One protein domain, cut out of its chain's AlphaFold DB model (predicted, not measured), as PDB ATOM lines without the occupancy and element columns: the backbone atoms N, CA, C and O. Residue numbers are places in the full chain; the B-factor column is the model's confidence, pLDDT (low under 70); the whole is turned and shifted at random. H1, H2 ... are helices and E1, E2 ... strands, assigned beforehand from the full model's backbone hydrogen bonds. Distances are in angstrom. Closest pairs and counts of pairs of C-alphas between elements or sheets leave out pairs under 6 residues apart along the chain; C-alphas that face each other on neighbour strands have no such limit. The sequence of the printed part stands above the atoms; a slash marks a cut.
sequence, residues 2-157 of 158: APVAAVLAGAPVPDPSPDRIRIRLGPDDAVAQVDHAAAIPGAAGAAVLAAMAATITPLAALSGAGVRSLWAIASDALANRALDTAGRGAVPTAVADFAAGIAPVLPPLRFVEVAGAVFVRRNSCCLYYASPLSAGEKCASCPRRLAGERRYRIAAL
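AT A GLANCE: This is residues 2 to 157 of the 158 residues of the protein "(2Fe-2S)-binding protein" of Mycobacteriaceae bacterium (UniProt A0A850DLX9). Two long helices, H2 and H3, make a splayed hairpin like a V, with the short helices H1 and H4 packed near its open end. The strand hairpin E1-E2 lies to one side of these helices; a second, E3-E4, sits between H3 and H5, and a long loop, residues 121 to 146, leads to H5. The 156 printed residues hold five named helices and four named strands, H1 E1 E2 H2 H3 H4 E3 E4 H5, a mixed class with two antiparallel sheets. The whole is compact, with a radius of gyration of the C-alphas of 16.4 A and spans of 44 by 36 by 34 A.

IN THESE COORDINATES: Find C-alpha 2 at (-5.059, 50.394, 31.718), where H1 begins and runs to residue 8. E1, residues 21 to 25, and E2, residues 31 to 36, follow. Then H2, residues 44 to 63, runs 28.0 A, and H3, residues 67 to 86, 28.5 A. Next come H4, 93 to 100, E3, 111 to 114, E4, 117 to 120, and H5, 147 to 155, ending at (-19.756, 27.982, 41.527).

HOW THE PARTS SIT: Start at H1, which touches H3, closest at the C-alphas of Ala 5 and Thr 85, 5.8 A. H4 touches H1, closest at C-alphas 8 and 94, 6.1 A. The helical hairpin H2 and H3 touches closest at C-alphas 60 and 67, 5.7 A, at a steep tilt of 44 degrees. In hairpin E1-E2, N 22 and O 35 are 2.9 A apart, within hydrogen-bond range; in E3-E4, N 112 and O 119, 2.8 A. The closest C-alphas of H3 and E4 are 79 and 120, 6.3 A; of E3 and H5, 114 and 155, 5.8 A. Every O i to N i+4 pair is within range in H1, H3, H4 and H5, and 15 of 16 in H2.

THE WHOLE: The farthest C-alphas, Pro 41 and Ala 135, are 45.7 A apart. The printed part has no cut; links H1 to E1 and E4 to H5 are long. Residues 2, 42, 91 to 92, 94, 101 and 103 to 104 have pLDDT under 70.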
ATOM      1  N   ALA A   2      -5.108  50.048  33.134       69.62
ATOM      2  CA  ALA A   2      -5.059  50.394  31.718       69.62
ATOM      3  C   ALA A   2      -4.128  49.536  30.815       69.62
ATOM      4  O   ALA A   2      -4.495  49.340  29.659       69.62
ATOM      5  N   PRO A   3      -2.989  48.956  31.269       79.12
ATOM      6  CA  PRO A   3      -2.085  48.235  30.360       79.12
ATOM      7  C   PRO A   3      -2.658  46.946  29.759       79.12
ATOM      8  O   PRO A   3      -2.586  46.746  28.552       79.12
ATOM      9  N   VAL A   4      -3.259  46.079  30.582       79.44
ATOM     10  CA  VAL A   4      -3.846  44.807  30.115       79.44
ATOM     11  C   VAL A   4      -5.041  45.071  29.208       79.44
ATOM     12  O   VAL A   4      -5.163  44.455  28.153       79.44
ATOM     13  N   ALA A   5      -5.889  46.027  29.592       81.12
ATOM     14  CA  ALA A   5      -7.032  46.426  28.790       81.12
ATOM     15  C   ALA A   5      -6.606  47.000  27.431       81.12
ATOM     16  O   ALA A   5      -7.156  46.607  26.407       81.12
ATOM     17  N   ALA A   6      -5.584  47.864  27.406       83.75
ATOM     18  CA  ALA A   6      -5.050  48.423  26.170       83.75
ATOM     19  C   ALA A   6      -4.469  47.344  25.248       83.75
ATOM     20  O   ALA A   6      -4.773  47.345  24.059       83.75
ATOM     21  N   VAL A   7      -3.715  46.379  25.793       80.44
ATOM     22  CA  VAL A   7      -3.214  45.229  25.019       80.44
ATOM     23  C   VAL A   7      -4.366  44.447  24.393       80.44
ATOM     24  O   VAL A   7      -4.330  44.156  23.200       80.44
ATOM     25  N   LEU A   8      -5.401  44.130  25.173       77.94
ATOM     26  CA  LEU A   8      -6.549  43.361  24.685       77.94
ATOM     27  C   LEU A   8      -7.389  44.125  23.656       77.94
ATOM     28  O   LEU A   8      -7.959  43.507  22.762       77.94
ATOM     29  N   ALA A   9      -7.437  45.452  23.757       80.94
ATOM     30  CA  ALA A   9      -8.130  46.319  22.811       80.94
ATOM     31  C   ALA A   9      -7.288  46.683  21.570       80.94
ATOM     32  O   ALA A   9      -7.785  47.387  20.694       80.94
ATOM     33  N   GLY A  10      -6.015  46.266  21.495       78.88
ATOM     34  CA  GLY A  10      -5.088  46.708  20.444       78.88
ATOM     35  C   GLY A  10      -4.782  48.213  20.487       78.88
ATOM     36  O   GLY A  10      -4.415  48.805  19.475       78.88
ATOM     37  N   ALA A  11      -4.967  48.847  21.646       83.81
ATOM     38  CA  ALA A  11      -4.766  50.272  21.861       83.81
ATOM     39  C   ALA A  11      -3.331  50.576  22.336       83.81
ATOM     40  O   ALA A  11      -2.638  49.683  22.837       83.81
ATOM     41  N   PRO A  12      -2.873  51.840  22.238       85.56
ATOM     42  CA  PRO A  12      -1.610  52.256  22.834       85.56
ATOM     43  C   PRO A  12      -1.555  51.894  24.320       85.56
ATOM     44  O   PRO A  12      -2.438  52.261  25.097       85.56
ATOM     45  N   VAL A  13      -0.512  51.164  24.712       86.94
ATOM     46  CA  VAL A  13      -0.368  50.681  26.084       86.94
ATOM     47  C   VAL A  13       0.168  51.817  26.950       86.94
ATOM     48  O   VAL A  13       1.231  52.350  26.642       86.94
ATOM     49  N   PRO A  14      -0.530  52.219  28.021       90.00
ATOM     50  CA  PRO A  14      -0.017  53.219  28.944       90.00
ATOM     51  C   PRO A  14       1.209  52.695  29.688       90.00
ATOM     52  O   PRO A  14       1.267  51.516  30.040       90.00
ATOM     53  N   ASP A  15       2.165  53.582  29.951       89.88
ATOM     54  CA  ASP A  15       3.406  53.256  30.649       89.88
ATOM     55  C   ASP A  15       3.103  52.700  32.054       89.88
ATOM     56  O   ASP A  15       2.519  53.413  32.885       89.88
ATOM     57  N   PRO A  16       3.445  51.426  32.333       89.00
ATOM     58  CA  PRO A  16       3.184  50.809  33.624       89.00
ATOM     59  C   PRO A  16       4.260  51.139  34.674       89.00
ATOM     60  O   PRO A  16       4.160  50.645  35.797       89.00
ATOM     61  N   SER A  17       5.296  51.913  34.335       89.38
ATOM     62  CA  SER A  17       6.427  52.179  35.230       89.38
ATOM     63  C   SER A  17       5.979  52.931  36.494       89.38
ATOM     64  O   SER A  17       5.306  53.959  36.376       89.38
ATOM     65  N   PRO A  18       6.335  52.469  37.713       89.00
ATOM     66  CA  PRO A  18       5.852  53.083  38.952       89.00
ATOM     67  C   PRO A  18       6.169  54.581  39.105       89.00
ATOM     68  O   PRO A  18       5.363  55.315  39.665       89.00
ATOM     69  N   ASP A  19       7.299  55.055  38.576       90.38
ATOM     70  CA  ASP A  19       7.706  56.471  38.567       90.38
ATOM     71  C   ASP A  19       6.910  57.333  37.566       90.38
ATOM     72  O   ASP A  19       6.957  58.564  37.615       90.38
ATOM     73  N   ARG A  20       6.160  56.696  36.660       90.44
ATOM     74  CA  ARG A  20       5.335  57.330  35.616       90.44
ATOM     75  C   ARG A  20       3.837  57.197  35.860       90.44
ATOM     76  O   ARG A  20       3.042  57.675  35.045       90.44
ATOM     77  N   ILE A  21       3.459  56.599  36.987       91.81
ATOM     78  CA  ILE A  21       2.075  56.443  37.418       91.81
ATOM     79  C   ILE A  21       1.786  57.400  38.572       91.81
ATOM     80  O   ILE A  21       2.561  57.525  39.519       91.81
ATOM     81  N   ARG A  22       0.621  58.049  38.525       92.00
ATOM     82  CA  ARG A  22       0.054  58.766  39.670       92.00
ATOM     83  C   ARG A  22      -1.204  58.055  40.130       92.00
ATOM     84  O   ARG A  22      -2.141  57.884  39.356       92.00
ATOM     85  N   ILE A  23      -1.222  57.657  41.396       92.44
ATOM     86  CA  ILE A  23      -2.376  57.014  42.021       92.44
ATOM     87  C   ILE A  23      -3.057  58.046  42.914       92.44
ATOM     88  O   ILE A  23      -2.421  58.617  43.797       92.44
ATOM     89  N   ARG A  24      -4.349  58.289  42.686       93.88
ATOM     90  CA  ARG A  24      -5.205  59.011  43.631       93.88
ATOM     91  C   ARG A  24      -5.970  58.007  44.473       93.88
ATOM     92  O   ARG A  24      -6.638  57.126  43.930       93.88
ATOM     93  N   LEU A  25      -5.874  58.172  45.785       95.12
ATOM     94  CA  LEU A  25      -6.661  57.417  46.750       95.12
ATOM     95  C   LEU A  25      -7.970  58.160  47.037       95.12
ATOM     96  O   LEU A  25      -8.013  59.391  47.015       95.12
ATOM     97  N   GLY A  26      -9.038  57.400  47.237       93.75
ATOM     98  CA  GLY A  26     -10.326  57.892  47.704       93.75
ATOM     99  C   GLY A  26     -10.383  58.004  49.233       93.75
ATOM    100  O   GLY A  26      -9.382  57.760  49.903       93.75
ATOM    101  N   PRO A  27     -11.560  58.343  49.789       90.12
ATOM    102  CA  PRO A  27     -11.751  58.539  51.229       90.12
ATOM    103  C   PRO A  27     -11.412  57.317  52.097       90.12
ATOM    104  O   PRO A  27     -10.992  57.490  53.235       90.12
ATOM    105  N   ASP A  28     -11.556  56.106  51.549       92.06
ATOM    106  CA  ASP A  28     -11.301  54.835  52.248       92.06
ATOM    107  C   ASP A  28      -9.915  54.243  51.920       92.06
ATOM    108  O   ASP A  28      -9.737  53.025  51.934       92.06
ATOM    109  N   ASP A  29      -8.962  55.077  51.487       86.62
ATOM    110  CA  ASP A  29      -7.652  54.677  50.940       86.62
ATOM    111  C   ASP A  29      -7.726  53.723  49.727       86.62
ATOM    112  O   ASP A  29      -6.717  53.204  49.239       86.62
ATOM    113  N   ALA A  30      -8.926  53.509  49.185       89.12
ATOM    114  CA  ALA A  30      -9.140  52.750  47.966       89.12
ATOM    115  C   ALA A  30      -8.548  53.498  46.765       89.12
ATOM    116  O   ALA A  30      -8.623  54.724  46.680       89.12
ATOM    117  N   VAL A  31      -7.999  52.769  45.792       89.38
ATOM    118  CA  VAL A  31      -7.531  53.376  44.538       89.38
ATOM    119  C   VAL A  31      -8.734  53.952  43.789       89.38
ATOM    120  O   VAL A  31      -9.556  53.205  43.269       89.38
ATOM    121  N   ALA A  32      -8.824  55.281  43.734       90.62
ATOM    122  CA  ALA A  32      -9.894  55.993  43.042       90.62
ATOM    123  C   ALA A  32      -9.537  56.249  41.576       90.62
ATOM    124  O   ALA A  32     -10.393  56.158  40.698       90.62
ATOM    125  N   GLN A  33      -8.269  56.565  41.298       89.75
ATOM    126  CA  GLN A  33      -7.807  56.808  39.937       89.75
ATOM    127  C   GLN A  33      -6.327  56.479  39.762       89.75
ATOM    128  O   GLN A  33      -5.518  56.666  40.671       89.75
ATOM    129  N   VAL A  34      -5.982  56.021  38.560       90.25
ATOM    130  CA  VAL A  34      -4.609  55.769  38.124       90.25
ATOM    131  C   VAL A  34      -4.377  56.545  36.833       90.25
ATOM    132  O   VAL A  34      -4.978  56.225  35.810       90.25
ATOM    133  N   ASP A  35      -3.520  57.560  36.890       90.19
ATOM    134  CA  ASP A  35      -3.108  58.342  35.726       90.19
ATOM    135  C   ASP A  35      -1.730  57.890  35.247       90.19
ATOM    136  O   ASP A  35      -0.822  57.655  36.047       90.19
ATOM    137  N   HIS A  36      -1.567  57.829  33.929       89.19
ATOM    138  CA  HIS A  36      -0.319  57.461  33.271       89.19
ATOM    139  C   HIS A  36       0.236  58.667  32.516       89.19
ATOM    140  O   HIS A  36      -0.508  59.370  31.832       89.19
ATOM    141  N   ALA A  37       1.539  58.918  32.635       83.81
ATOM    142  CA  ALA A  37       2.169  60.079  32.006       83.81
ATOM    143  C   ALA A  37       2.236  59.987  30.470       83.81
ATOM    144  O   ALA A  37       2.194  61.014  29.795       83.81
ATOM    145  N   ALA A  38       2.367  58.776  29.923       85.62
ATOM    146  CA  ALA A  38       2.497  58.531  28.491       85.62
ATOM    147  C   ALA A  38       2.050  57.109  28.124       85.62
ATOM    148  O   ALA A  38       1.883  56.251  28.993       85.62
ATOM    149  N   ALA A  39       1.894  56.862  26.823       87.06
ATOM    150  CA  ALA A  39       1.861  55.517  26.263       87.06
ATOM    151  C   ALA A  39       3.269  55.085  25.841       87.06
ATOM    152  O   ALA A  39       4.090  55.914  25.446       87.06
ATOM    153  N   ILE A  40       3.535  53.785  25.907       84.25
ATOM    154  CA  ILE A  40       4.793  53.188  25.471       84.25
ATOM    155  C   ILE A  40       4.673  52.653  24.036       84.25
ATOM    156  O   ILE A  40       3.659  52.044  23.683       84.25
ATOM    157  N   PRO A  41       5.703  52.840  23.193       70.12
ATOM    158  CA  PRO A  41       5.790  52.156  21.912       70.12
ATOM    159  C   PRO A  41       6.256  50.699  22.105       70.12
ATOM    160  O   PRO A  41       7.195  50.430  22.851       70.12
ATOM    161  N   GLY A  42       5.649  49.748  21.387       67.69
ATOM    162  CA  GLY A  42       6.174  48.380  21.260       67.69
ATOM    163  C   GLY A  42       5.744  47.370  22.340       67.69
ATOM    164  O   GLY A  42       4.581  47.316  22.733       67.69
ATOM    165  N   ALA A  43       6.674  46.483  22.731       72.38
ATOM    166  CA  ALA A  43       6.420  45.204  23.413       72.38
ATOM    167  C   ALA A  43       5.922  45.343  24.867       72.38
ATOM    168  O   ALA A  43       6.676  45.199  25.830       72.38
ATOM    169  N   ALA A  44       4.613  45.552  25.015       80.06
ATOM    170  CA  ALA A  44       3.899  45.721  26.281       80.06
ATOM    171  C   ALA A  44       4.254  44.695  27.374       80.06
ATOM    172  O   ALA A  44       4.357  45.059  28.543       80.06
ATOM    173  N   GLY A  45       4.480  43.429  27.003       79.88
ATOM    174  CA  GLY A  45       4.864  42.377  27.946       79.88
ATOM    175  C   GLY A  45       6.160  42.696  28.698       79.88
ATOM    176  O   GLY A  45       6.188  42.644  29.925       79.88
ATOM    177  N   ALA A  46       7.210  43.125  27.991       80.94
ATOM    178  CA  ALA A  46       8.495  43.452  28.611       80.94
ATOM    179  C   ALA A  46       8.393  44.664  29.552       80.94
ATOM    180  O   ALA A  46       8.968  44.654  30.640       80.94
ATOM    181  N   ALA A  47       7.619  45.684  29.173       84.50
ATOM    182  CA  ALA A  47       7.404  46.859  30.012       84.50
ATOM    183  C   ALA A  47       6.603  46.528  31.280       84.50
ATOM    184  O   ALA A  47       6.974  46.946  32.377       84.50
ATOM    185  N   VAL A  48       5.543  45.721  31.161       85.62
ATOM    186  CA  VAL A  48       4.779  45.255  32.329       85.62
ATOM    187  C   VAL A  48       5.647  44.376  33.228       85.62
ATOM    188  O   VAL A  48       5.596  44.524  34.448       85.62
ATOM    189  N   LEU A  49       6.490  43.517  32.648       86.12
ATOM    190  CA  LEU A  49       7.437  42.713  33.415       86.12
ATOM    191  C   LEU A  49       8.406  43.587  34.221       86.12
ATOM    192  O   LEU A  49       8.590  43.357  35.417       86.12
ATOM    193  N   ALA A  50       9.005  44.593  33.580       87.88
ATOM    194  CA  ALA A  50       9.935  45.515  34.223       87.88
ATOM    195  C   ALA A  50       9.261  46.298  35.362       87.88
ATOM    196  O   ALA A  50       9.798  46.357  36.469       87.88
ATOM    197  N   ALA A  51       8.051  46.816  35.135       89.88
ATOM    198  CA  ALA A  51       7.269  47.512  36.156       89.88
ATOM    199  C   ALA A  51       6.923  46.613  37.357       89.88
ATOM    200  O   ALA A  51       7.054  47.022  38.517       89.88
ATOM    201  N   MET A  52       6.534  45.358  37.100       90.75
ATOM    202  CA  MET A  52       6.306  44.368  38.153       90.75
ATOM    203  C   MET A  52       7.587  44.084  38.940       90.75
ATOM    204  O   MET A  52       7.557  44.103  40.167       90.75
ATOM    205  N   ALA A  53       8.720  43.875  38.266       91.00
ATOM    206  CA  ALA A  53      10.002  43.618  38.922       91.00
ATOM    207  C   ALA A  53      10.461  44.799  39.798       91.00
ATOM    208  O   ALA A  53      10.923  44.583  40.925       91.00
ATOM    209  N   ALA A  54      10.263  46.033  39.316       93.19
ATOM    210  CA  ALA A  54      10.551  47.269  40.044       93.19
ATOM    211  C   ALA A  54       9.684  47.434  41.305       93.19
ATOM    212  O   ALA A  54      10.101  48.099  42.247       93.19
ATOM    213  N   THR A  55       8.513  46.791  41.355       92.31
ATOM    214  CA  THR A  55       7.614  46.805  42.521       92.31
ATOM    215  C   THR A  55       7.858  45.618  43.460       92.31
ATOM    216  O   THR A  55       7.926  45.777  44.677       92.31
ATOM    217  N   ILE A  56       8.012  44.409  42.913       93.44
ATOM    218  CA  ILE A  56       8.147  43.161  43.679       93.44
ATOM    219  C   ILE A  56       9.437  43.146  44.500       93.44
ATOM    220  O   ILE A  56       9.414  42.710  45.648       93.44
ATOM    221  N   THR A  57      10.548  43.616  43.933       91.94
ATOM    222  CA  THR A  57      11.856  43.606  44.609       91.94
ATOM    223  C   THR A  57      11.860  44.433  45.903       91.94
ATOM    224  O   THR A  57      12.157  43.863  46.955       91.94
ATOM    225  N   PRO A  58      11.493  45.733  45.895       94.75
ATOM    226  CA  PRO A  58      11.430  46.511  47.131       94.75
ATOM    227  C   PRO A  58      10.340  46.001  48.076       94.75
ATOM    228  O   PRO A  58      10.555  45.962  49.285       94.75
ATOM    229  N   LEU A  59       9.198  45.539  47.552       94.56
ATOM    230  CA  LEU A  59       8.134  44.981  48.387       94.56
ATOM    231  C   LEU A  59       8.592  43.724  49.138       94.56
ATOM    232  O   LEU A  59       8.276  43.573  50.316       94.56
ATOM    233  N   ALA A  60       9.353  42.837  48.491       95.81
ATOM    234  CA  ALA A  60       9.938  41.662  49.135       95.81
ATOM    235  C   ALA A  60      10.872  42.064  50.282       95.81
ATOM    236  O   ALA A  60      10.771  41.511  51.375       95.81
ATOM    237  N   ALA A  61      11.740  43.052  50.041       96.44
ATOM    238  CA  ALA A  61      12.684  43.544  51.037       96.44
ATOM    239  C   ALA A  61      11.977  44.182  52.246       96.44
ATOM    240  O   ALA A  61      12.350  43.912  53.382       96.44
ATOM    241  N   LEU A  62      10.935  44.985  52.008       97.00
ATOM    242  CA  LEU A  62      10.192  45.681  53.062       97.00
ATOM    243  C   LEU A  62       9.283  44.751  53.874       97.00
ATOM    244  O   LEU A  62       9.150  44.918  55.082       97.00
ATOM    245  N   SER A  63       8.632  43.787  53.218       93.94
ATOM    246  CA  SER A  63       7.639  42.913  53.863       93.94
ATOM    247  C   SER A  63       8.212  41.600  54.400       93.94
ATOM    248  O   SER A  63       7.530  40.898  55.143       93.94
ATOM    249  N   GLY A  64       9.416  41.209  53.970       94.50
ATOM    250  CA  GLY A  64       9.964  39.871  54.212       94.50
ATOM    251  C   GLY A  64       9.261  38.756  53.422       94.50
ATOM    252  O   GLY A  64       9.563  37.576  53.610       94.50
ATOM    253  N   ALA A  65       8.319  39.089  52.533       93.69
ATOM    254  CA  ALA A  65       7.646  38.102  51.701       93.69
ATOM    255  C   ALA A  65       8.611  37.492  50.671       93.69
ATOM    256  O   ALA A  65       9.414  38.178  50.040       93.69
ATOM    257  N   GLY A  66       8.489  36.183  50.440       93.56
ATOM    258  CA  GLY A  66       9.303  35.504  49.433       93.56
ATOM    259  C   GLY A  66       9.028  36.036  48.022       93.56
ATOM    260  O   GLY A  66       7.882  36.037  47.572       93.56
ATOM    261  N   VAL A  67      10.087  36.392  47.287       93.69
ATOM    262  CA  VAL A  67      10.017  36.922  45.908       93.69
ATOM    263  C   VAL A  67       9.151  36.046  44.995       93.69
ATOM    264  O   VAL A  67       8.285  36.551  44.284       93.69
ATOM    265  N   ARG A  68       9.303  34.714  45.062       91.94
ATOM    266  CA  ARG A  68       8.474  33.774  44.279       91.94
ATOM    267  C   ARG A  68       6.982  33.865  44.615       91.94
ATOM    268  O   ARG A  68       6.148  33.747  43.723       91.94
ATOM    269  N   SER A  69       6.642  34.071  45.887       92.44
ATOM    270  CA  SER A  69       5.250  34.224  46.323       92.44
ATOM    271  C   SER A  69       4.645  35.517  45.781       92.44
ATOM    272  O   SER A  69       3.500  35.505  45.335       92.44
ATOM    273  N   LEU A  70       5.416  36.609  45.759       94.12
ATOM    274  CA  LEU A  70       4.982  37.881  45.178       94.12
ATOM    275  C   LEU A  70       4.783  37.781  43.660       94.12
ATOM    276  O   LEU A  70       3.773  38.265  43.156       94.12
ATOM    277  N   TRP A  71       5.654  37.070  42.937       93.88
ATOM    278  CA  TRP A  71       5.437  36.774  41.513       93.88
ATOM    279  C   TRP A  71       4.180  35.935  41.259       93.88
ATOM    280  O   TRP A  71       3.449  36.190  40.303       93.88
ATOM    281  N   ALA A  72       3.871  34.967  42.126       93.31
ATOM    282  CA  ALA A  72       2.619  34.218  42.030       93.31
ATOM    283  C   ALA A  72       1.388  35.109  42.276       93.31
ATOM    284  O   ALA A  72       0.364  34.926  41.619       93.31
ATOM    285  N   ILE A  73       1.475  36.078  43.197       93.62
ATOM    286  CA  ILE A  73       0.409  37.068  43.429       93.62
ATOM    287  C   ILE A  73       0.249  37.973  42.205       93.62
ATOM    288  O   ILE A  73      -0.876  38.191  41.763       93.62
ATOM    289  N   ALA A  74       1.352  38.456  41.632       92.12
ATOM    290  CA  ALA A  74       1.341  39.288  40.434       92.12
ATOM    291  C   ALA A  74       0.716  38.559  39.232       92.12
ATOM    292  O   ALA A  74      -0.116  39.135  38.534       92.12
ATOM    293  N   SER A  75       1.040  37.274  39.046       90.75
ATOM    294  CA  SER A  75       0.418  36.412  38.027       90.75
ATOM    295  C   SER A  75      -1.096  36.281  38.230       90.75
ATOM    296  O   SER A  75      -1.869  36.493  37.296       90.75
ATOM    297  N   ASP A  76      -1.543  36.014  39.464       92.44
ATOM    298  CA  ASP A  76      -2.974  35.918  39.778       92.44
ATOM    299  C   ASP A  76      -3.707  37.256  39.569       92.44
ATOM    300  O   ASP A  76      -4.842  37.272  39.091       92.44
ATOM    301  N   ALA A  77      -3.084  38.386  39.923       90.69
ATOM    302  CA  ALA A  77      -3.649  39.720  39.715       90.69
ATOM    303  C   ALA A  77      -3.792  40.037  38.221       90.69
ATOM    304  O   ALA A  77      -4.843  40.504  37.783       90.69
ATOM    305  N   LEU A  78      -2.769  39.707  37.431       88.00
ATOM    306  CA  LEU A  78      -2.781  39.881  35.987       88.00
ATOM    307  C   LEU A  78      -3.869  39.033  35.316       88.00
ATOM    308  O   LEU A  78      -4.619  39.539  34.482       88.00
ATOM    309  N   ALA A  79      -3.997  37.767  35.720       88.56
ATOM    310  CA  ALA A  79      -5.045  36.882  35.228       88.56
ATOM    311  C   ALA A  79      -6.453  37.421  35.542       88.56
ATOM    312  O   ALA A  79      -7.341  37.321  34.699       88.56
ATOM    313  N   ASN A  80      -6.660  38.028  36.718       89.38
ATOM    314  CA  ASN A  80      -7.946  38.650  37.049       89.38
ATOM    315  C   ASN A  80      -8.221  39.860  36.154       89.38
ATOM    316  O   ASN A  80      -9.295  39.930  35.575       89.38
ATOM    317  N   ARG A  81      -7.245  40.757  35.957       86.88
ATOM    318  CA  ARG A  81      -7.407  41.917  35.059       86.88
ATOM    319  C   ARG A  81      -7.707  41.520  33.619       86.88
ATOM    320  O   ARG A  81      -8.518  42.168  32.959       86.88
ATOM    321  N   ALA A  82      -7.089  40.441  33.148       84.94
ATOM    322  CA  ALA A  82      -7.390  39.874  31.844       84.94
ATOM    323  C   ALA A  82      -8.861  39.430  31.742       84.94
ATOM    324  O   ALA A  82      -9.523  39.786  30.774       84.94
ATOM    325  N   LEU A  83      -9.392  38.727  32.752       86.31
ATOM    326  CA  LEU A  83     -10.809  38.335  32.786       86.31
ATOM    327  C   LEU A  83     -11.760  39.520  32.959       86.31
ATOM    328  O   LEU A  83     -12.812  39.535  32.334       86.31
ATOM    329  N   ASP A  84     -11.403  40.506  33.782       85.94
ATOM    330  CA  ASP A  84     -12.231  41.699  33.991       85.94
ATOM    331  C   ASP A  84     -12.419  42.476  32.678       85.94
ATOM    332  O   ASP A  84     -13.483  43.035  32.437       85.94
ATOM    333  N   THR A  85     -11.402  42.465  31.809       83.31
ATOM    334  CA  THR A  85     -11.463  43.111  30.490       83.31
ATOM    335  C   THR A  85     -12.154  42.226  29.447       83.31
ATOM    336  O   THR A  85     -12.976  42.704  28.672       83.31
ATOM    337  N   ALA A  86     -11.808  40.938  29.392       81.00
ATOM    338  CA  ALA A  86     -12.285  40.013  28.362       81.00
ATOM    339  C   ALA A  86     -13.698  39.461  28.616       81.00
ATOM    340  O   ALA A  86     -14.321  38.904  27.711       81.00
ATOM    341  N   GLY A  87     -14.190  39.566  29.851       80.94
ATOM    342  CA  GLY A  87     -15.377  38.861  30.316       80.94
ATOM    343  C   GLY A  87     -15.101  37.399  30.693       80.94
ATOM    344  O   GLY A  87     -14.001  36.867  30.541       80.94
ATOM    345  N   ARG A  88     -16.133  36.725  31.217       81.38
ATOM    346  CA  ARG A  88     -16.040  35.351  31.753       81.38
ATOM    347  C   ARG A  88     -16.375  34.240  30.746       81.38
ATOM    348  O   ARG A  88     -16.514  33.099  31.169       81.38
ATOM    349  N   GLY A  89     -16.515  34.540  29.453       76.50
ATOM    350  CA  GLY A  89     -16.945  33.562  28.437       76.50
ATOM    351  C   GLY A  89     -15.833  32.649  27.902       76.50
ATOM    352  O   GLY A  89     -16.047  31.456  27.736       76.50
ATOM    353  N   ALA A  90     -14.640  33.191  27.645       71.94
ATOM    354  CA  ALA A  90     -13.456  32.443  27.211       71.94
ATOM    355  C   ALA A  90     -12.192  33.272  27.480       71.94
ATOM    356  O   ALA A  90     -12.265  34.496  27.548       71.94
ATOM    357  N   VAL A  91     -11.029  32.624  27.612       69.00
ATOM    358  CA  VAL A  91      -9.739  33.329  27.722       69.00
ATOM    359  C   VAL A  91      -9.284  33.730  26.313       69.00
ATOM    360  O   VAL A  91      -9.017  32.832  25.512       69.00
ATOM    361  N   PRO A  92      -9.173  35.029  25.974       68.06
ATOM    362  CA  PRO A  92      -8.715  35.435  24.647       68.06
ATOM    363  C   PRO A  92      -7.268  35.006  24.390       68.06
ATOM    364  O   PRO A  92      -6.424  35.091  25.285       68.06
ATOM    365  N   THR A  93      -6.952  34.629  23.151       71.38
ATOM    366  CA  THR A  93      -5.582  34.311  22.700       71.38
ATOM    367  C   THR A  93      -4.594  35.444  22.991       71.38
ATOM    368  O   THR A  93      -3.477  35.186  23.425       71.38
ATOM    369  N   ALA A  94      -5.045  36.699  22.908       68.69
ATOM    370  CA  ALA A  94      -4.255  37.877  23.261       68.69
ATOM    371  C   ALA A  94      -3.753  37.885  24.724       68.69
ATOM    372  O   ALA A  94      -2.687  38.428  25.004       68.69
ATOM    373  N   VAL A  95      -4.466  37.248  25.666       71.75
ATOM    374  CA  VAL A  95      -3.993  37.075  27.056       71.75
ATOM    375  C   VAL A  95      -2.832  36.082  27.116       71.75
ATOM    376  O   VAL A  95      -1.898  36.277  27.893       71.75
ATOM    377  N   ALA A  96      -2.881  35.022  26.305       72.62
ATOM    378  CA  ALA A  96      -1.817  34.027  26.227       72.62
ATOM    379  C   ALA A  96      -0.547  34.617  25.594       72.62
ATOM    380  O   ALA A  96       0.538  34.437  26.147       72.62
ATOM    381  N   ASP A  97      -0.687  35.391  24.517       70.56
ATOM    382  CA  ASP A  97       0.435  36.071  23.856       70.56
ATOM    383  C   ASP A  97       1.073  37.126  24.769       70.56
ATOM    384  O   ASP A  97       2.297  37.204  24.903       70.56
ATOM    385  N   PHE A  98       0.243  37.892  25.483       73.25
ATOM    386  CA  PHE A  98       0.714  38.830  26.496       73.25
ATOM    387  C   PHE A  98       1.480  38.121  27.619       73.25
ATOM    388  O   PHE A  98       2.571  38.549  27.991       73.25
ATOM    389  N   ALA A  99       0.946  37.009  28.133       74.12
ATOM    390  CA  ALA A  99       1.606  36.213  29.163       74.12
ATOM    391  C   ALA A  99       2.938  35.614  28.685       74.12
ATOM    392  O   ALA A  99       3.893  35.568  29.462       74.12
ATOM    393  N   ALA A 100       3.031  35.195  27.419       72.81
ATOM    394  CA  ALA A 100       4.257  34.655  26.835       72.81
ATOM    395  C   ALA A 100       5.406  35.678  26.864       72.81
ATOM    396  O   ALA A 100       6.537  35.320  27.192       72.81
ATOM    397  N   GLY A 101       5.111  36.964  26.642       69.62
ATOM    398  CA  GLY A 101       6.087  38.056  26.755       69.62
ATOM    399  C   GLY A 101       6.628  38.306  28.174       69.62
ATOM    400  O   GLY A 101       7.577  39.069  28.336       69.62
ATOM    401  N   ILE A 102       6.040  37.673  29.197       73.38
ATOM    402  CA  ILE A 102       6.344  37.854  30.634       73.38
ATOM    403  C   ILE A 102       6.804  36.518  31.274       73.38
ATOM    404  O   ILE A 102       7.246  36.460  32.425       73.38
ATOM    405  N   ALA A 103       6.747  35.422  30.514       66.94
ATOM    406  CA  ALA A 103       6.870  34.044  30.986       66.94
ATOM    407  C   ALA A 103       8.201  33.610  31.644       66.94
ATOM    408  O   ALA A 103       8.140  32.664  32.431       66.94
ATOM    409  N   PRO A 104       9.388  34.223  31.413       69.75
ATOM    410  CA  PRO A 104      10.630  33.717  32.014       69.75
ATOM    411  C   PRO A 104      10.640  33.736  33.552       69.75
ATOM    412  O   PRO A 104      11.402  33.006  34.179       69.75
ATOM    413  N   VAL A 105       9.802  34.579  34.159       73.94
ATOM    414  CA  VAL A 105       9.757  34.819  35.613       73.94
ATOM    415  C   VAL A 105       8.344  34.760  36.189       73.94
ATOM    416  O   VAL A 105       8.182  34.523  37.388       73.94
ATOM    417  N   LEU A 106       7.315  34.935  35.359       83.00
ATOM    418  CA  LEU A 106       5.928  34.896  35.797       83.00
ATOM    419  C   LEU A 106       5.385  33.459  35.778       83.00
ATOM    420  O   LEU A 106       5.400  32.816  34.727       83.00
ATOM    421  N   PRO A 107       4.835  32.947  36.897       87.94
ATOM    422  CA  PRO A 107       4.081  31.701  36.873       87.94
ATOM    423  C   PRO A 107       2.962  31.757  35.823       87.94
ATOM    424  O   PRO A 107       2.331  32.811  35.686       87.94
ATOM    425  N   PRO A 108       2.657  30.645  35.127       87.12
ATOM    426  CA  PRO A 108       1.615  30.629  34.109       87.12
ATOM    427  C   PRO A 108       0.287  31.161  34.646       87.12
ATOM    428  O   PRO A 108      -0.133  30.792  35.749       87.12
ATOM    429  N   LEU A 109      -0.392  31.989  33.855       88.44
ATOM    430  CA  LEU A 109      -1.759  32.406  34.145       88.44
ATOM    431  C   LEU A 109      -2.647  31.171  34.010       88.44
ATOM    432  O   LEU A 109      -2.599  30.462  33.005       88.44
ATOM    433  N   ARG A 110      -3.431  30.875  35.043       89.62
ATOM    434  CA  ARG A 110      -4.248  29.663  35.081       89.62
ATOM    435  C   ARG A 110      -5.699  30.028  35.239       89.62
ATOM    436  O   ARG A 110      -6.068  30.808  36.112       89.62
ATOM    437  N   PHE A 111      -6.515  29.364  34.444       90.62
ATOM    438  CA  PHE A 111      -7.949  29.555  34.415       90.62
ATOM    439  C   PHE A 111      -8.656  28.225  34.669       90.62
ATOM    440  O   PHE A 111      -8.074  27.148  34.512       90.62
ATOM    441  N   VAL A 112      -9.895  28.302  35.135       91.62
ATOM    442  CA  VAL A 112     -10.786  27.162  35.322       91.62
ATOM    443  C   VAL A 112     -12.197  27.591  34.960       91.62
ATOM    444  O   VAL A 112     -12.627  28.678  35.337       91.62
ATOM    445  N   GLU A 113     -12.911  26.733  34.245       92.44
ATOM    446  CA  GLU A 113     -14.324  26.931  33.955       92.44
ATOM    447  C   GLU A 113     -15.178  26.256  35.032       92.44
ATOM    448  O   GLU A 113     -14.959  25.091  35.391       92.44
ATOM    449  N   VAL A 114     -16.133  27.003  35.583       92.56
ATOM    450  CA  VAL A 114     -17.083  26.528  36.590       92.56
ATOM    451  C   VAL A 114     -18.447  27.134  36.279       92.56
ATOM    452  O   VAL A 114     -18.571  28.350  36.179       92.56
ATOM    453  N   ALA A 115     -19.466  26.283  36.132       91.69
ATOM    454  CA  ALA A 115     -20.841  26.700  35.838       91.69
ATOM    455  C   ALA A 115     -20.951  27.659  34.627       91.69
ATOM    456  O   ALA A 115     -21.667  28.650  34.684       91.69
ATOM    457  N   GLY A 116     -20.208  27.382  33.546       89.38
ATOM    458  CA  GLY A 116     -20.238  28.177  32.309       89.38
ATOM    459  C   GLY A 116     -19.490  29.514  32.366       89.38
ATOM    460  O   GLY A 116     -19.553  30.277  31.408       89.38
ATOM    461  N   ALA A 117     -18.777  29.803  33.459       90.75
ATOM    462  CA  ALA A 117     -17.972  31.009  33.613       90.75
ATOM    463  C   ALA A 117     -16.498  30.676  33.887       90.75
ATOM    464  O   ALA A 117     -16.161  29.729  34.605       90.75
ATOM    465  N   VAL A 118     -15.603  31.490  33.330       91.31
ATOM    466  CA  VAL A 118     -14.157  31.389  33.535       91.31
ATOM    467  C   VAL A 118     -13.732  32.155  34.791       91.31
ATOM    468  O   VAL A 118     -14.096  33.314  35.018       91.31
ATOM    469  N   PHE A 119     -12.902  31.502  35.603       91.94
ATOM    470  CA  PHE A 119     -12.306  32.043  36.821       91.94
ATOM    471  C   PHE A 119     -10.794  31.833  36.843       91.94
ATOM    472  O   PHE A 119     -10.274  30.866  36.285       91.94
ATOM    473  N   VAL A 120     -10.073  32.694  37.566       91.88
ATOM    474  CA  VAL A 120      -8.647  32.481  37.838       91.88
ATOM    475  C   VAL A 120      -8.467  31.304  38.792       91.88
ATOM    476  O   VAL A 120      -8.996  31.279  39.909       91.88
ATOM    477  N   ARG A 121      -7.636  30.343  38.388       92.75
ATOM    478  CA  ARG A 121      -7.127  29.295  39.268       92.75
ATOM    479  C   ARG A 121      -5.816  29.765  39.891       92.75
ATOM    480  O   ARG A 121      -4.752  29.611  39.305       92.75
ATOM    481  N   ARG A 122      -5.905  30.273  41.115       93.75
ATOM    482  CA  ARG A 122      -4.776  30.896  41.810       93.75
ATOM    483  C   ARG A 122      -3.537  30.007  41.932       93.75
ATOM    484  O   ARG A 122      -3.624  28.860  42.381       93.75
ATOM    485  N   ASN A 123      -2.388  30.584  41.601       92.12
ATOM    486  CA  ASN A 123      -1.058  30.068  41.913       92.12
ATOM    487  C   ASN A 123      -0.620  30.454  43.329       92.12
ATOM    488  O   ASN A 123       0.144  29.724  43.959       92.12
ATOM    489  N   SER A 124      -1.100  31.591  43.838       93.75
ATOM    490  CA  SER A 124      -0.673  32.149  45.121       93.75
ATOM    491  C   SER A 124      -1.648  31.868  46.261       93.75
ATOM    492  O   SER A 124      -2.866  31.785  46.088       93.75
ATOM    493  N   CYS A 125      -1.105  31.805  47.474       92.62
ATOM    494  CA  CYS A 125      -1.871  31.962  48.701       92.62
ATOM    495  C   CYS A 125      -1.654  33.391  49.218       92.62
ATOM    496  O   CYS A 125      -0.619  33.657  49.814       92.62
ATOM    497  N   CYS A 126      -2.619  34.300  49.028       89.38
ATOM    498  CA  CYS A 126      -2.516  35.689  49.522       89.38
ATOM    499  C   CYS A 126      -2.549  35.832  51.045       89.38
ATOM    500  O   CYS A 126      -2.516  36.952  51.531       89.38
ATOM    501  N   LEU A 127      -2.711  34.731  51.786       91.94
ATOM    502  CA  LEU A 127      -2.841  34.744  53.244       91.94
ATOM    503  C   LEU A 127      -3.971  35.657  53.743       91.94
ATOM    504  O   LEU A 127      -3.932  36.110  54.876       91.94
ATOM    505  N   TYR A 128      -5.014  35.873  52.931       90.69
ATOM    506  CA  TYR A 128      -6.181  36.667  53.337       90.69
ATOM    507  C   TYR A 128      -6.769  36.168  54.662       90.69
ATOM    508  O   TYR A 128      -7.120  36.972  55.509       90.69
ATOM    509  N   TYR A 129      -6.759  34.847  54.871       93.38
ATOM    510  CA  TYR A 129      -7.229  34.203  56.099       93.38
ATOM    511  C   TYR A 129      -6.432  34.575  57.363       93.38
ATOM    512  O   TYR A 129      -6.879  34.281  58.465       93.38
ATOM    513  N   ALA A 130      -5.227  35.129  57.212       93.00
ATOM    514  CA  ALA A 130      -4.402  35.601  58.321       93.00
ATOM    515  C   ALA A 130      -4.697  37.068  58.676       93.00
ATOM    516  O   ALA A 130      -4.206  37.555  59.692       93.00
ATOM    517  N   SER A 131      -5.484  37.774  57.856       91.69
ATOM    518  CA  SER A 131      -5.968  39.109  58.190       91.69
ATOM    519  C   SER A 131      -7.064  39.012  59.255       91.69
ATOM    520  O   SER A 131      -7.976  38.197  59.106       91.69
ATOM    521  N   PRO A 132      -7.066  39.880  60.281       91.19
ATOM    522  CA  PRO A 132      -8.173  39.963  61.233       91.19
ATOM    523  C   PRO A 132      -9.532  40.190  60.554       91.19
ATOM    524  O   PRO A 132     -10.551  39.687  61.022       91.19
ATOM    525  N   LEU A 133      -9.542  40.884  59.410       89.06
ATOM    526  CA  LEU A 133     -10.756  41.208  58.650       89.06
ATOM    527  C   LEU A 133     -11.446  39.979  58.050       89.06
ATOM    528  O   LEU A 133     -12.620  40.044  57.698       89.06
ATOM    529  N   SER A 134     -10.734  38.859  57.905       92.06
ATOM    530  CA  SER A 134     -11.307  37.655  57.312       92.06
ATOM    531  C   SER A 134     -11.974  36.738  58.331       92.06
ATOM    532  O   SER A 134     -12.539  35.729  57.920       92.06
ATOM    533  N   ALA A 135     -11.829  36.997  59.637       93.31
ATOM    534  CA  ALA A 135     -12.232  36.067  60.695       93.31
ATOM    535  C   ALA A 135     -11.725  34.619  60.461       93.31
ATOM    536  O   ALA A 135     -12.423  33.646  60.731       93.31
ATOM    537  N   GLY A 136     -10.520  34.460  59.897       93.62
ATOM    538  CA  GLY A 136      -9.950  33.146  59.563       93.62
ATOM    539  C   GLY A 136     -10.453  32.511  58.255       93.62
ATOM    540  O   GLY A 136      -9.948  31.461  57.849       93.62
ATOM    541  N   GLU A 137     -11.394  33.136  57.540       94.75
ATOM    542  CA  GLU A 137     -11.912  32.594  56.283       94.75
ATOM    543  C   GLU A 137     -10.921  32.703  55.120       94.75
ATOM    544  O   GLU A 137     -10.239  33.707  54.904       94.75
ATOM    545  N   LYS A 138     -10.873  31.653  54.294       94.94
ATOM    546  CA  LYS A 138     -10.083  31.643  53.052       94.94
ATOM    547  C   LYS A 138     -10.920  32.210  51.895       94.94
ATOM    548  O   LYS A 138     -12.133  32.040  51.839       94.94
ATOM    549  N   CYS A 139     -10.290  32.796  50.883       92.81
ATOM    550  CA  CYS A 139     -11.025  33.187  49.674       92.81
ATOM    551  C   CYS A 139     -11.564  31.959  48.903       92.81
ATOM    552  O   CYS A 139     -11.087  30.832  49.092       92.81
ATOM    553  N   ALA A 140     -12.555  32.163  48.027       93.06
ATOM    554  CA  ALA A 140     -13.202  31.089  47.258       93.06
ATOM    555  C   ALA A 140     -12.208  30.286  46.397       93.06
ATOM    556  O   ALA A 140     -12.277  29.060  46.327       93.06
ATOM    557  N   SER A 141     -11.220  30.968  45.813       92.19
ATOM    558  CA  SER A 141     -10.194  30.383  44.943       92.19
ATOM    559  C   SER A 141      -8.899  29.983  45.666       92.19
ATOM    560  O   SER A 141      -7.913  29.637  45.016       92.19
ATOM    561  N   CYS A 142      -8.869  30.006  47.005       94.00
ATOM    562  CA  CYS A 142      -7.655  29.780  47.794       94.00
ATOM    563  C   CYS A 142      -7.013  28.405  47.511       94.00
ATOM    564  O   CYS A 142      -7.682  27.384  47.690       94.00
ATOM    565  N   PRO A 143      -5.707  28.316  47.181       93.50
ATOM    566  CA  PRO A 143      -5.051  27.032  46.919       93.50
ATOM    567  C   PRO A 143      -4.938  26.141  48.167       93.50
ATOM    568  O   PRO A 143      -4.694  24.947  48.036       93.50
ATOM    569  N   ARG A 144      -5.154  26.700  49.370       93.31
ATOM    570  CA  ARG A 144      -5.209  25.973  50.654       93.31
ATOM    571  C   ARG A 144      -6.586  25.363  50.965       93.31
ATOM    572  O   ARG A 144      -6.770  24.847  52.068       93.31
ATOM    573  N   ARG A 145      -7.574  25.493  50.074       93.94
ATOM    574  CA  ARG A 145      -8.854  24.765  50.147       93.94
ATOM    575  C   ARG A 145      -8.765  23.479  49.322       93.94
ATOM    576  O   ARG A 145      -8.030  23.427  48.329       93.94
ATOM    577  N   LEU A 146      -9.535  22.461  49.710       94.75
ATOM    578  CA  LEU A 146      -9.666  21.226  48.932       94.75
ATOM    579  C   LEU A 146     -10.231  21.536  47.539       94.75
ATOM    580  O   LEU A 146     -11.022  22.464  47.373       94.75
ATOM    581  N   ALA A 147      -9.841  20.759  46.525       92.94
ATOM    582  CA  ALA A 147     -10.230  21.035  45.140       92.94
ATOM    583  C   ALA A 147     -11.759  21.066  44.941       92.94
ATOM    584  O   ALA A 147     -12.256  21.974  44.274       92.94
ATOM    585  N   GLY A 148     -12.490  20.129  45.562       94.75
ATOM    586  CA  GLY A 148     -13.957  20.100  45.538       94.75
ATOM    587  C   GLY A 148     -14.585  21.314  46.226       94.75
ATOM    588  O   GLY A 148     -15.480  21.940  45.667       94.75
ATOM    589  N   GLU A 149     -14.048  21.721  47.379       95.75
ATOM    590  CA  GLU A 149     -14.531  22.895  48.113       95.75
ATOM    591  C   GLU A 149     -14.317  24.195  47.324       95.75
ATOM    592  O   GLU A 149     -15.212  25.034  47.251       95.75
ATOM    593  N   ARG A 150     -13.151  24.357  46.679       95.25
ATOM    594  CA  ARG A 150     -12.916  25.499  45.782       95.25
ATOM    595  C   ARG A 150     -13.931  25.528  44.651       95.25
ATOM    596  O   ARG A 150     -14.473  26.585  44.369       95.25
ATOM    597  N   ARG A 151     -14.182  24.384  44.001       94.81
ATOM    598  CA  ARG A 151     -15.143  24.303  42.892       94.81
ATOM    599  C   ARG A 151     -16.542  24.708  43.354       94.81
ATOM    600  O   ARG A 151     -17.162  25.521  42.685       94.81
ATOM    601  N   TYR A 152     -16.986  24.203  44.504       96.00
ATOM    602  CA  TYR A 152     -18.270  24.570  45.103       96.00
ATOM    603  C   TYR A 152     -18.366  26.074  45.396       96.00
ATOM    604  O   TYR A 152     -19.305  26.730  44.959       96.00
ATOM    605  N   ARG A 153     -17.369  26.653  46.080       95.50
ATOM    606  CA  ARG A 153     -17.385  28.084  46.422       95.50
ATOM    607  C   ARG A 153     -17.282  28.993  45.204       95.50
ATOM    608  O   ARG A 153     -17.881  30.053  45.218       95.50
ATOM    609  N   ILE A 154     -16.516  28.603  44.184       94.38
ATOM    610  CA  ILE A 154     -16.437  29.348  42.923       94.38
ATOM    611  C   ILE A 154     -17.779  29.283  42.187       94.38
ATOM    612  O   ILE A 154     -18.231  30.311  41.709       94.38
ATOM    613  N   ALA A 155     -18.436  28.118  42.148       93.88
ATOM    614  CA  ALA A 155     -19.756  27.982  41.527       93.88
ATOM    615  C   ALA A 155     -20.817  28.869  42.196       93.88
ATOM    616  O   ALA A 155     -21.715  29.345  41.520       93.88
ATOM    617  N   ALA A 156     -20.693  29.125  43.500       94.00
ATOM    618  CA  ALA A 156     -21.578  30.030  44.233       94.00
ATOM    619  C   ALA A 156     -21.340  31.530  43.939       94.00
ATOM    620  O   ALA A 156     -22.027  32.367  44.518       94.00
ATOM    621  N   LEU A 157     -20.348  31.876  43.105       86.94
ATOM    622  CA  LEU A 157     -20.072  33.246  42.646       86.94
ATOM    623  C   LEU A 157     -20.551  33.512  41.209       86.94
ATOM    624  O   LEU A 157     -20.427  34.650  40.753       86.94
TER     625      LEU A 157